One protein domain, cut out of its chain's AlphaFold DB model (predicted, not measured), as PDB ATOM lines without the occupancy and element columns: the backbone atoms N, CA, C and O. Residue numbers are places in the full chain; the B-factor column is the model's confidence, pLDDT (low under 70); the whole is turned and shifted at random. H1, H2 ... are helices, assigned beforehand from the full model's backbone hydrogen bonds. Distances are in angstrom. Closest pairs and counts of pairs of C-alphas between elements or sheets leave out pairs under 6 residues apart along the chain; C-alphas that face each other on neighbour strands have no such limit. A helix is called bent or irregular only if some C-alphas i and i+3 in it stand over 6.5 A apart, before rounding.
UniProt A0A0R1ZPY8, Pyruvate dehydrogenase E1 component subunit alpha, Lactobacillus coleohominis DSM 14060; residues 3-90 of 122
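This is residues 3 to 90 of the 122 residues of the protein "Pyruvate dehydrogenase E1 component subunit alpha" of Lactobacillus coleohominis DSM 14060 (UniProt A0A0R1ZPY8). This is an open, sprawling chain of four separate helices: no two of them touch. A short helix H1 lies at one far end, a long winding stretch without a named element leads from it to H2, H2 and H3 follow each other roughly end to end, and the long helix H4 turns off as an arm whose residues 69 to 87, with the tail 88 to 90, stick out free. The printed part has 88 residues, with the four named helices in the order H1, H2, H3, H4 and no named strand; the class is all helix, with 47 residues in helices. The whole is extended, with a radius of gyration of the C-alphas of 19.4 A, and spans 47 by 41 by 40 A along its three main axes.

Begin at the first printed residue, in H1, residues 3 to 7. From there a long link of 30 residues, 8 to 37, brings you to H2, residues 38 to 45, and H1 and H2 are apart. Three residues farther on, across a tight link, you reach H3, residues 49 to 59; H2 and H3 are apart. A tight link of 5 residues then leads to H4, residues 65 to 87, and H3 and H4 are apart too. H1 is also apart from H3 and from H4, and H2 is apart from H4, with no C-alpha of the one within 8 A of the other. Look at the backbone O and N atoms: in H1, H2, H3 and H4 every O i to N i+4 pair is within hydrogen-bond range.

Find C-alpha 3 at (213.911, 263.161, 294.890), where H1 begins; it ends at Val 7. H2 runs from Lys 38, its C-alpha at (245.790, 244.402, 290.031), to His 45 and measures 10.3 A from first to last C-alpha. H3 runs from Pro 49 to Ala 59 and measures 15.5 A. H4, the longest helix with 23 residues, starts at Glu 65, its C-alpha at (220.342, 230.463, 289.979), and runs 32.8 A to C-alpha 87 at (222.111, 246.221, 261.251). None of the four helices is bent.

The two C-alphas farthest apart are those of Ala 59 and Pro 90, at 48.3 A, while the first and last printed C-alphas, of Arg 3 and Pro 90, are 41.0 A apart. Residues 6 to 11, 25 to 30, 34 to 39, 56 to 61 and 69 to 90 stand free. The printed part has no cut. Its mean pLDDT is 97.4, and no printed residue is under 70.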
ATOM      1  N   ARG A   3     215.057 262.874 295.767       97.38
ATOM      2  CA  ARG A   3     213.911 263.161 294.890       97.38
ATOM      3  C   ARG A   3     212.841 264.009 295.585       97.38
ATOM      4  O   ARG A   3     212.451 265.041 295.054       97.38
ATOM      5  N   ASP A   4     212.380 263.589 296.762       97.81
ATOM      6  CA  ASP A   4     211.306 264.288 297.485       97.81
ATOM      7  C   ASP A   4     211.728 265.705 297.887       97.81
ATOM      8  O   ASP A   4     210.930 266.634 297.818       97.81
ATOM      9  N   TYR A   5     213.002 265.876 298.259       97.44
ATOM     10  CA  TYR A   5     213.581 267.173 298.598       97.44
ATOM     11  C   TYR A   5     213.507 268.152 297.418       97.44
ATOM     12  O   TYR A   5     213.046 269.281 297.591       97.44
ATOM     13  N   ILE A   6     213.905 267.695 296.226       98.00
ATOM     14  CA  ILE A   6     213.884 268.483 294.986       98.00
ATOM     15  C   ILE A   6     212.441 268.812 294.583       98.00
ATOM     16  O   ILE A   6     212.127 269.967 294.309       98.00
ATOM     17  N   VAL A   7     211.546 267.816 294.587       98.06
ATOM     18  CA  VAL A   7     210.134 267.986 294.185       98.06
ATOM     19  C   VAL A   7     209.382 268.938 295.119       98.06
ATOM     20  O   VAL A   7     208.492 269.655 294.674       98.06
ATOM     21  N   ALA A   8     209.764 269.002 296.394       98.12
ATOM     22  CA  ALA A   8     209.213 269.955 297.353       98.12
ATOM     23  C   ALA A   8     209.760 271.394 297.199       98.12
ATOM     24  O   ALA A   8     209.410 272.261 297.995       98.12
ATOM     25  N   GLY A   9     210.604 271.670 296.197       98.00
ATOM     26  CA  GLY A   9     211.094 273.019 295.894       98.00
ATOM     27  C   GLY A   9     212.288 273.473 296.738       98.00
ATOM     28  O   GLY A   9     212.635 274.649 296.718       98.00
ATOM     29  N   ASN A  10     212.955 272.561 297.450       97.88
ATOM     30  CA  ASN A  10     214.053 272.909 298.362       97.88
ATOM     31  C   ASN A  10     215.419 273.094 297.662       97.88
ATOM     32  O   ASN A  10     216.450 273.227 298.325       97.88
ATOM     33  N   GLY A  11     215.436 273.095 296.327       97.56
ATOM     34  CA  GLY A  11     216.639 273.236 295.508       97.56
ATOM     35  C   GLY A  11     217.287 271.905 295.101       97.56
ATOM     36  O   GLY A  11     216.772 270.828 295.416       97.56
ATOM     37  N   PRO A  12     218.399 271.968 294.344       97.75
ATOM     38  CA  PRO A  12     219.087 270.792 293.824       97.75
ATOM     39  C   PRO A  12     219.877 270.050 294.910       97.75
ATOM     40  O   PRO A  12     220.227 270.607 295.949       97.75
ATOM     41  N   VAL A  13     220.206 268.787 294.631       97.88
ATOM     42  CA  VAL A  13     221.029 267.926 295.491       97.88
ATOM     43  C   VAL A  13     222.152 267.320 294.652       97.88
ATOM     44  O   VAL A  13     221.900 266.834 293.552       97.88
ATOM     45  N   MET A  14     223.376 267.312 295.184       97.38
ATOM     46  CA  MET A  14     224.497 266.561 294.615       97.38
ATOM     47  C   MET A  14     224.582 265.184 295.278       97.38
ATOM     48  O   MET A  14     224.545 265.083 296.504       97.38
ATOM     49  N   LEU A  15     224.713 264.133 294.470       97.19
ATOM     50  CA  LEU A  15     224.951 262.767 294.932       97.19
ATOM     51  C   LEU A  15     226.259 262.263 294.326       97.19
ATOM     52  O   LEU A  15     226.405 262.247 293.108       97.19
ATOM     53  N   GLU A  16     227.190 261.837 295.174       98.06
ATOM     54  CA  GLU A  16     228.431 261.192 294.748       98.06
ATOM     55  C   GLU A  16     228.325 259.680 294.969       98.06
ATOM     56  O   GLU A  16     228.119 259.209 296.090       98.06
ATOM     57  N   THR A  17     228.459 258.906 293.892       97.56
ATOM     58  CA  THR A  17     228.430 257.441 293.937       97.56
ATOM     59  C   THR A  17     229.828 256.884 293.720       97.56
ATOM     60  O   THR A  17     230.340 256.885 292.600       97.56
ATOM     61  N   LEU A  18     230.439 256.372 294.785       97.50
ATOM     62  CA  LEU A  18     231.759 255.751 294.715       97.50
ATOM     63  C   LEU A  18     231.652 254.370 294.051       97.50
ATOM     64  O   LEU A  18     231.103 253.432 294.633       97.50
ATOM     65  N   THR A  19     232.165 254.258 292.827       97.25
ATOM     66  CA  THR A  19     232.081 253.055 291.986       97.25
ATOM     67  C   THR A  19     233.409 252.764 291.284       97.25
ATOM     68  O   THR A  19     234.367 253.527 291.411       97.25
ATOM     69  N   TYR A  20     233.460 251.659 290.539       97.38
ATOM     70  CA  TYR A  20     234.629 251.226 289.790       97.38
ATOM     71  C   TYR A  20     234.274 250.734 288.392       97.38
ATOM     72  O   TYR A  20     233.317 249.984 288.210       97.38
ATOM     73  N   ARG A  21     235.080 251.126 287.402       97.19
ATOM     74  CA  ARG A  21     234.956 250.658 286.020       97.19
ATOM     75  C   ARG A  21     235.935 249.510 285.793       97.19
ATOM     76  O   ARG A  21     237.131 249.752 285.643       97.19
ATOM     77  N   TYR A  22     235.432 248.280 285.731       95.50
ATOM     78  CA  TYR A  22     236.276 247.096 285.525       95.50
ATOM     79  C   TYR A  22     236.983 247.108 284.164       95.50
ATOM     80  O   TYR A  22     238.170 246.824 284.075       95.50
ATOM     81  N   GLY A  23     236.276 247.515 283.109       95.25
ATOM     82  CA  GLY A  23     236.843 247.619 281.768       95.25
ATOM     83  C   GLY A  23     237.827 248.786 281.569       95.25
ATOM     84  O   GLY A  23     238.058 249.614 282.469       95.25
ATOM     85  N   PRO A  24     238.399 248.891 280.359       97.00
ATOM     86  CA  PRO A  24     239.174 250.052 279.938       97.00
ATOM     87  C   PRO A  24     238.316 251.314 279.848       97.00
ATOM     88  O   PRO A  24     237.093 251.274 279.974       97.00
ATOM     89  N   HIS A  25     238.973 252.458 279.677       96.25
ATOM     90  CA  HIS A  25     238.309 253.747 279.517       96.25
ATOM     91  C   HIS A  25     237.429 253.783 278.290       96.25
ATOM     92  O   HIS A  25     236.282 254.217 278.373       96.25
ATOM     93  N   THR A  26     237.964 253.271 277.196       96.19
ATOM     94  CA  THR A  26     237.271 253.039 275.943       96.19
ATOM     95  C   THR A  26     237.898 251.811 275.292       96.19
ATOM     96  O   THR A  26     238.952 251.334 275.717       96.19
ATOM     97  N   LEU A  27     237.276 251.304 274.230       95.88
ATOM     98  CA  LEU A  27     237.863 250.234 273.418       95.88
ATOM     99  C   LEU A  27     238.936 250.758 272.440       95.88
ATOM    100  O   LEU A  27     239.606 249.976 271.772       95.88
ATOM    101  N   SER A  28     239.139 252.079 272.366       96.19
ATOM    102  CA  SER A  28     240.041 252.751 271.421       96.19
ATOM    103  C   SER A  28     241.493 252.797 271.916       96.19
ATOM    104  O   SER A  28     242.106 253.860 271.981       96.19
ATOM    105  N   GLY A  29     242.052 251.636 272.272       93.88
ATOM    106  CA  GLY A  29     243.475 251.484 272.602       93.88
ATOM    107  C   GLY A  29     243.878 251.829 274.041       93.88
ATOM    108  O   GLY A  29     245.074 251.921 274.320       93.88
ATOM    109  N   ASP A  30     242.921 252.013 274.952       96.62
ATOM    110  CA  ASP A  30     243.225 252.171 276.377       96.62
ATOM    111  C   ASP A  30     243.672 250.839 277.002       96.62
ATOM    112  O   ASP A  30     243.030 249.805 276.821       96.62
ATOM    113  N   ASP A  31     244.760 250.885 277.774       95.94
ATOM    114  CA  ASP A  31     245.258 249.752 278.556       95.94
ATOM    115  C   ASP A  31     245.295 250.122 280.050       95.94
ATOM    116  O   ASP A  31     246.208 250.836 280.488       95.94
ATOM    117  N   PRO A  32     244.336 249.614 280.847       94.88
ATOM    118  CA  PRO A  32     244.253 249.805 282.292       94.88
ATOM    119  C   PRO A  32     245.546 249.533 283.049       94.88
ATOM    120  O   PRO A  32     245.868 250.252 283.994       94.88
ATOM    121  N   LYS A  33     246.310 248.526 282.616       94.31
ATOM    122  CA  LYS A  33     247.502 248.043 283.324       94.31
ATOM    123  C   LYS A  33     248.620 249.079 283.365       94.31
ATOM    124  O   LYS A  33     249.565 248.944 284.135       94.31
ATOM    125  N   ARG A  34     248.523 250.122 282.537       96.38
ATOM    126  CA  ARG A  34     249.473 251.236 282.507       96.38
ATOM    127  C   ARG A  34     249.302 252.200 283.678       96.38
ATOM    128  O   ARG A  34     250.237 252.940 283.969       96.38
ATOM    129  N   TYR A  35     248.123 252.240 284.299       95.69
ATOM    130  CA  TYR A  35     247.777 253.251 285.304       95.69
ATOM    131  C   TYR A  35     246.969 252.717 286.495       95.69
ATOM    132  O   TYR A  35     246.692 253.481 287.415       95.69
ATOM    133  N   ARG A  36     246.614 251.429 286.506       96.56
ATOM    134  CA  ARG A  36     245.953 250.740 287.621       96.56
ATOM    135  C   ARG A  36     246.720 249.492 288.013       96.56
ATOM    136  O   ARG A  36     247.353 248.851 287.172       96.56
ATOM    137  N   THR A  37     246.650 249.146 289.292       97.25
ATOM    138  CA  THR A  37     247.247 247.916 289.806       97.25
ATOM    139  C   THR A  37     246.208 246.808 289.905       97.25
ATOM    140  O   THR A  37     245.012 247.061 290.063       97.25
ATOM    141  N   LYS A  38     246.669 245.558 289.854       95.88
ATOM    142  CA  LYS A  38     245.790 244.402 290.031       95.88
ATOM    143  C   LYS A  38     245.159 244.389 291.427       95.88
ATOM    144  O   LYS A  38     244.005 244.009 291.579       95.88
ATOM    145  N   GLU A  39     245.897 244.833 292.441       97.56
ATOM    146  CA  GLU A  39     245.423 244.895 293.823       97.56
ATOM    147  C   GLU A  39     244.250 245.870 293.976       97.56
ATOM    148  O   GLU A  39     243.310 245.595 294.723       97.56
ATOM    149  N   GLU A  40     244.287 246.996 293.256       96.88
ATOM    150  CA  GLU A  40     243.175 247.942 293.200       96.88
ATOM    151  C   GLU A  40     241.942 247.294 292.556       96.88
ATOM    152  O   GLU A  40     240.857 247.334 293.139       96.88
ATOM    153  N   GLU A  41     242.111 246.653 291.396       96.44
ATOM    154  CA  GLU A  41     241.023 245.972 290.683       96.44
ATOM    155  C   GLU A  41     240.387 244.868 291.539       96.44
ATOM    156  O   GLU A  41     239.165 244.839 291.710       96.44
ATOM    157  N   ASP A  42     241.200 244.000 292.148       96.81
ATOM    158  CA  ASP A  42     240.738 242.894 292.990       96.81
ATOM    159  C   ASP A  42     239.954 243.416 294.217       96.81
ATOM    160  O   ASP A  42     238.899 242.875 294.574       96.81
ATOM    161  N   ALA A  43     240.401 244.521 294.832       97.44
ATOM    162  CA  ALA A  43     239.706 245.154 295.956       97.44
ATOM    163  C   ALA A  43     238.318 245.706 295.576       97.44
ATOM    164  O   ALA A  43     237.417 245.764 296.422       97.44
ATOM    165  N   TRP A  44     238.128 246.115 294.320       97.69
ATOM    166  CA  TRP A  44     236.838 246.566 293.795       97.69
ATOM    167  C   TRP A  44     235.969 245.431 293.255       97.69
ATOM    168  O   TRP A  44     234.746 245.503 293.379       97.69
ATOM    169  N   HIS A  45     236.557 244.355 292.732       96.19
ATOM    170  CA  HIS A  45     235.823 243.136 292.385       96.19
ATOM    171  C   HIS A  45     235.180 242.490 293.615       96.19
ATOM    172  O   HIS A  45     234.025 242.072 293.563       96.19
ATOM    173  N   ALA A  46     235.856 242.514 294.768       96.31
ATOM    174  CA  ALA A  46     235.271 242.068 296.036       96.31
ATOM    175  C   ALA A  46     234.019 242.870 296.461       96.31
ATOM    176  O   ALA A  46     233.254 242.420 297.318       96.31
ATOM    177  N   LYS A  47     233.799 244.056 295.875       97.25
ATOM    178  CA  LYS A  47     232.654 244.943 296.131       97.25
ATOM    179  C   LYS A  47     231.606 244.900 295.020       97.25
ATOM    180  O   LYS A  47     230.732 245.771 295.011       97.25
ATOM    181  N   ASP A  48     231.662 243.929 294.113       97.88
ATOM    182  CA  ASP A  48     230.725 243.820 292.997       97.88
ATOM    183  C   ASP A  48     229.248 243.970 293.458       97.88
ATOM    184  O   ASP A  48     228.785 243.246 294.358       97.88
ATOM    185  N   PRO A  49     228.503 244.955 292.911       97.69
ATOM    186  CA  PRO A  49     227.102 245.172 293.251       97.69
ATOM    187  C   PRO A  49     226.191 243.990 292.885       97.69
ATOM    188  O   PRO A  49     225.208 243.766 293.596       97.69
ATOM    189  N   LEU A  50     226.510 243.207 291.853       97.12
ATOM    190  CA  LEU A  50     225.699 242.050 291.468       97.12
ATOM    191  C   LEU A  50     225.849 240.928 292.490       97.12
ATOM    192  O   LEU A  50     224.856 240.455 293.041       97.12
ATOM    193  N   THR A  51     227.086 240.592 292.863       96.94
ATOM    194  CA  THR A  51     227.361 239.588 293.900       96.94
ATOM    195  C   THR A  51     226.666 239.902 295.233       96.94
ATOM    196  O   THR A  51     226.098 239.003 295.864       96.94
ATOM    197  N   ARG A  52     226.680 241.165 295.695       97.00
ATOM    198  CA  ARG A  52     225.994 241.531 296.953       97.00
ATOM    199  C   ARG A  52     224.469 241.454 296.824       97.00
ATOM    200  O   ARG A  52     223.811 241.029 297.773       97.00
ATOM    201  N   MET A  53     223.916 241.857 295.678       98.00
ATOM    202  CA  MET A  53     222.471 241.874 295.452       98.00
ATOM    203  C   MET A  53     221.925 240.452 295.318       98.00
ATOM    204  O   MET A  53     220.949 240.122 295.988       98.00
ATOM    205  N   ARG A  54     222.617 239.586 294.566       98.12
ATOM    206  CA  ARG A  54     222.303 238.156 294.440       98.12
ATOM    207  C   ARG A  54     222.174 237.508 295.817       98.12
ATOM    208  O   ARG A  54     221.120 236.983 296.157       98.12
ATOM    209  N   LYS A  55     223.196 237.647 296.673       98.06
ATOM    210  CA  LYS A  55     223.179 237.108 298.048       98.06
ATOM    211  C   LYS A  55     221.989 237.617 298.864       98.06
ATOM    212  O   LYS A  55     221.347 236.833 299.559       98.06
ATOM    213  N   PHE A  56     221.697 238.916 298.792       98.38
ATOM    214  CA  PHE A  56     220.583 239.524 299.521       98.38
ATOM    215  C   PHE A  56     219.218 238.995 299.062       98.38
ATOM    216  O   PHE A  56     218.379 238.663 299.900       98.38
ATOM    217  N   LEU A  57     218.992 238.899 297.750       98.50
ATOM    218  CA  LEU A  57     217.719 238.452 297.186       98.50
ATOM    219  C   LEU A  57     217.512 236.942 297.349       98.50
ATOM    220  O   LEU A  57     216.416 236.518 297.714       98.50
ATOM    221  N   THR A  58     218.563 236.136 297.182       98.19
ATOM    222  CA  THR A  58     218.508 234.688 297.435       98.19
ATOM    223  C   THR A  58     218.231 234.386 298.904       98.19
ATOM    224  O   THR A  58     217.379 233.556 299.204       98.19
ATOM    225  N   ALA A  59     218.846 235.119 299.840       98.25
ATOM    226  CA  ALA A  59     218.543 234.975 301.268       98.25
ATOM    227  C   ALA A  59     217.079 235.311 301.619       98.25
ATOM    228  O   ALA A  59     216.579 234.887 302.660       98.25
ATOM    229  N   LYS A  60     216.385 236.066 300.760       98.38
ATOM    230  CA  LYS A  60     214.957 236.383 300.887       98.38
ATOM    231  C   LYS A  60     214.043 235.437 300.101       98.38
ATOM    232  O   LYS A  60     212.832 235.620 300.160       98.38
ATOM    233  N   GLY A  61     214.596 234.468 299.370       98.12
ATOM    234  CA  GLY A  61     213.834 233.575 298.492       98.12
ATOM    235  C   GLY A  61     213.222 234.275 297.273       98.12
ATOM    236  O   GLY A  61     212.238 233.783 296.735       98.12
ATOM    237  N   ILE A  62     213.760 235.432 296.870       98.38
ATOM    238  CA  ILE A  62     213.263 236.234 295.734       98.38
ATOM    239  C   ILE A  62     214.020 235.900 294.439       98.38
ATOM    240  O   ILE A  62     213.494 236.118 293.350       98.38
ATOM    241  N   TRP A  63     215.250 235.392 294.564       98.38
ATOM    242  CA  TRP A  63     216.148 235.118 293.443       98.38
ATOM    243  C   TRP A  63     216.807 233.744 293.559       98.38
ATOM    244  O   TRP A  63     217.247 233.359 294.650       98.38
ATOM    245  N   SER A  64     216.935 233.041 292.437       98.12
ATOM    246  CA  SER A  64     217.593 231.740 292.314       98.12
ATOM    247  C   SER A  64     218.541 231.704 291.115       98.12
ATOM    248  O   SER A  64     218.451 232.523 290.204       98.12
ATOM    249  N   GLU A  65     219.439 230.720 291.107       96.94
ATOM    250  CA  GLU A  65     220.342 230.463 289.979       96.94
ATOM    251  C   GLU A  65     219.574 230.114 288.694       96.94
ATOM    252  O   GLU A  65     219.933 230.570 287.619       96.94
ATOM    253  N   GLU A  66     218.459 229.385 288.806       98.12
ATOM    254  CA  GLU A  66     217.596 229.069 287.661       98.12
ATOM    255  C   GLU A  66     216.978 230.332 287.042       98.12
ATOM    256  O   GLU A  66     216.981 230.480 285.821       98.12
ATOM    257  N   GLN A  67     216.488 231.262 287.876       98.19
ATOM    258  CA  GLN A  67     215.984 232.556 287.403       98.19
ATOM    259  C   GLN A  67     217.091 233.376 286.745       98.19
ATOM    260  O   GLN A  67     216.847 234.040 285.745       98.19
ATOM    261  N   GLU A  68     218.302 233.311 287.294       98.06
ATOM    262  CA  GLU A  68     219.451 234.029 286.763       98.06
ATOM    263  C   GLU A  68     219.862 233.528 285.384       98.06
ATOM    264  O   GLU A  68     219.921 234.325 284.456       98.06
ATOM    265  N   THR A  69     220.042 232.218 285.210       98.12
ATOM    266  CA  THR A  69     220.368 231.634 283.903       98.12
ATOM    267  C   THR A  69     219.258 231.867 282.878       98.12
ATOM    268  O   THR A  69     219.537 232.113 281.704       98.12
ATOM    269  N   ALA A  70     217.988 231.796 283.292       98.50
ATOM    270  CA  ALA A  70     216.871 232.106 282.404       98.50
ATOM    271  C   ALA A  70     216.904 233.573 281.945       98.50
ATOM    272  O   ALA A  70     216.714 233.836 280.759       98.50
ATOM    273  N   TYR A  71     217.192 234.497 282.864       98.06
ATOM    274  CA  TYR A  71     217.281 235.926 282.574       98.06
ATOM    275  C   TYR A  71     218.505 236.280 281.720       98.06
ATOM    276  O   TYR A  71     218.393 237.088 280.807       98.06
ATOM    277  N   GLU A  72     219.661 235.651 281.953       98.12
ATOM    278  CA  GLU A  72     220.842 235.817 281.092       98.12
ATOM    279  C   GLU A  72     220.516 235.456 279.639       98.12
ATOM    280  O   GLU A  72     220.796 236.239 278.737       98.12
ATOM    281  N   LYS A  73     219.832 234.327 279.417       98.50
ATOM    282  CA  LYS A  73     219.408 233.906 278.077       98.50
ATOM    283  C   LYS A  73     218.382 234.855 277.446       98.50
ATOM    284  O   LYS A  73     218.408 235.057 276.235       98.50
ATOM    285  N   GLU A  74     217.452 235.380 278.239       98.62
ATOM    286  CA  GLU A  74     216.484 236.388 277.787       98.62
ATOM    287  C   GLU A  74     217.210 237.648 277.304       98.62
ATOM    288  O   GLU A  74     217.006 238.072 276.171       98.62
ATOM    289  N   VAL A  75     218.136 238.173 278.110       98.50
ATOM    290  CA  VAL A  75     218.923 239.368 277.773       98.50
ATOM    291  C   VAL A  75     219.850 239.128 276.579       98.50
ATOM    292  O   VAL A  75     220.003 240.017 275.748       98.50
ATOM    293  N   GLU A  76     220.461 237.947 276.454       98.56
ATOM    294  CA  GLU A  76     221.251 237.588 275.266       98.56
ATOM    295  C   GLU A  76     220.401 237.645 273.991       98.56
ATOM    296  O   GLU A  76     220.825 238.246 273.005       98.56
ATOM    297  N   ALA A  77     219.182 237.096 274.028       98.50
ATOM    298  CA  ALA A  77     218.264 237.168 272.894       98.50
ATOM    299  C   ALA A  77     217.843 238.614 272.581       98.50
ATOM    300  O   ALA A  77     217.819 238.999 271.417       98.50
ATOM    301  N   GLU A  78     217.571 239.437 273.602       98.62
ATOM    302  CA  GLU A  78     217.264 240.862 273.413       98.62
ATOM    303  C   GLU A  78     218.427 241.631 272.769       98.62
ATOM    304  O   GLU A  78     218.203 242.498 271.924       98.62
ATOM    305  N   ILE A  79     219.670 241.322 273.152       98.62
ATOM    306  CA  ILE A  79     220.868 241.930 272.561       98.62
ATOM    307  C   ILE A  79     221.002 241.525 271.091       98.62
ATOM    308  O   ILE A  79     221.242 242.395 270.253       98.62
ATOM    309  N   ASP A  80     220.841 240.240 270.775       98.44
ATOM    310  CA  ASP A  80     220.930 239.737 269.400       98.44
ATOM    311  C   ASP A  80     219.852 240.363 268.502       98.44
ATOM    312  O   ASP A  80     220.158 240.844 267.405       98.44
ATOM    313  N   ASP A  81     218.608 240.430 268.986       98.44
ATOM    314  CA  ASP A  81     217.497 241.061 268.272       98.44
ATOM    315  C   ASP A  81     217.755 242.561 268.054       98.44
ATOM    316  O   ASP A  81     217.557 243.068 266.946       98.44
ATOM    317  N   ALA A  82     218.263 243.271 269.068       98.44
ATOM    318  CA  ALA A  82     218.599 244.690 268.960       98.44
ATOM    319  C   ALA A  82     219.745 244.950 267.968       98.44
ATOM    320  O   ALA A  82     219.697 245.917 267.206       98.44
ATOM    321  N   ILE A  83     220.769 244.089 267.942       98.38
ATOM    322  CA  ILE A  83     221.846 244.172 266.947       98.38
ATOM    323  C   ILE A  83     221.273 243.952 265.548       98.38
ATOM    324  O   ILE A  83     221.554 244.746 264.653       98.38
ATOM    325  N   HIS A  84     220.431 242.933 265.362       97.81
ATOM    326  CA  HIS A  84     219.814 242.660 264.068       97.81
ATOM    327  C   HIS A  84     218.940 243.825 263.584       97.81
ATOM    328  O   HIS A  84     219.009 244.208 262.414       97.81
ATOM    329  N   GLU A  85     218.156 244.428 264.479       98.00
ATOM    330  CA  GLU A  85     217.356 245.613 264.171       98.00
ATOM    331  C   GLU A  85     218.240 246.768 263.690       98.00
ATOM    332  O   GLU A  85     217.948 247.364 262.649       98.00
ATOM    333  N   VAL A  86     219.335 247.056 264.400       97.06
ATOM    334  CA  VAL A  86     220.273 248.134 264.049       97.06
ATOM    335  C   VAL A  86     220.985 247.849 262.726       97.06
ATOM    336  O   VAL A  86     221.079 248.738 261.884       97.06
ATOM    337  N   GLU A  87     221.446 246.619 262.500       96.56
ATOM    338  CA  GLU A  87     222.111 246.221 261.251       96.56
ATOM    339  C   GLU A  87     221.166 246.221 260.042       96.56
ATOM    340  O   GLU A  87     221.615 246.380 258.906       96.56
ATOM    341  N   SER A  88     219.858 246.063 260.270       96.69
ATOM    342  CA  SER A  88     218.842 246.142 259.216       96.69
ATOM    343  C   SER A  88     218.516 247.575 258.784       96.69
ATOM    344  O   SER A  88     217.892 247.766 257.733       96.69
ATOM    345  N   GLN A  89     218.926 248.582 259.566       96.56
ATOM    346  CA  GLN A  89     218.678 249.975 259.218       96.56
ATOM    347  C   GLN A  89     219.462 250.363 257.958       96.56
ATOM    348  O   GLN A  89     220.618 249.963 257.783       96.56
ATOM    349  N   PRO A  90     218.862 251.159 257.060       93.56
ATOM    350  CA  PRO A  90     219.586 251.676 255.912       93.56
ATOM    351  C   PRO A  90     220.754 252.552 256.380       93.56
ATOM    352  O   PRO A  90     220.660 253.250 257.389       93.56
TER     353      PRO A  90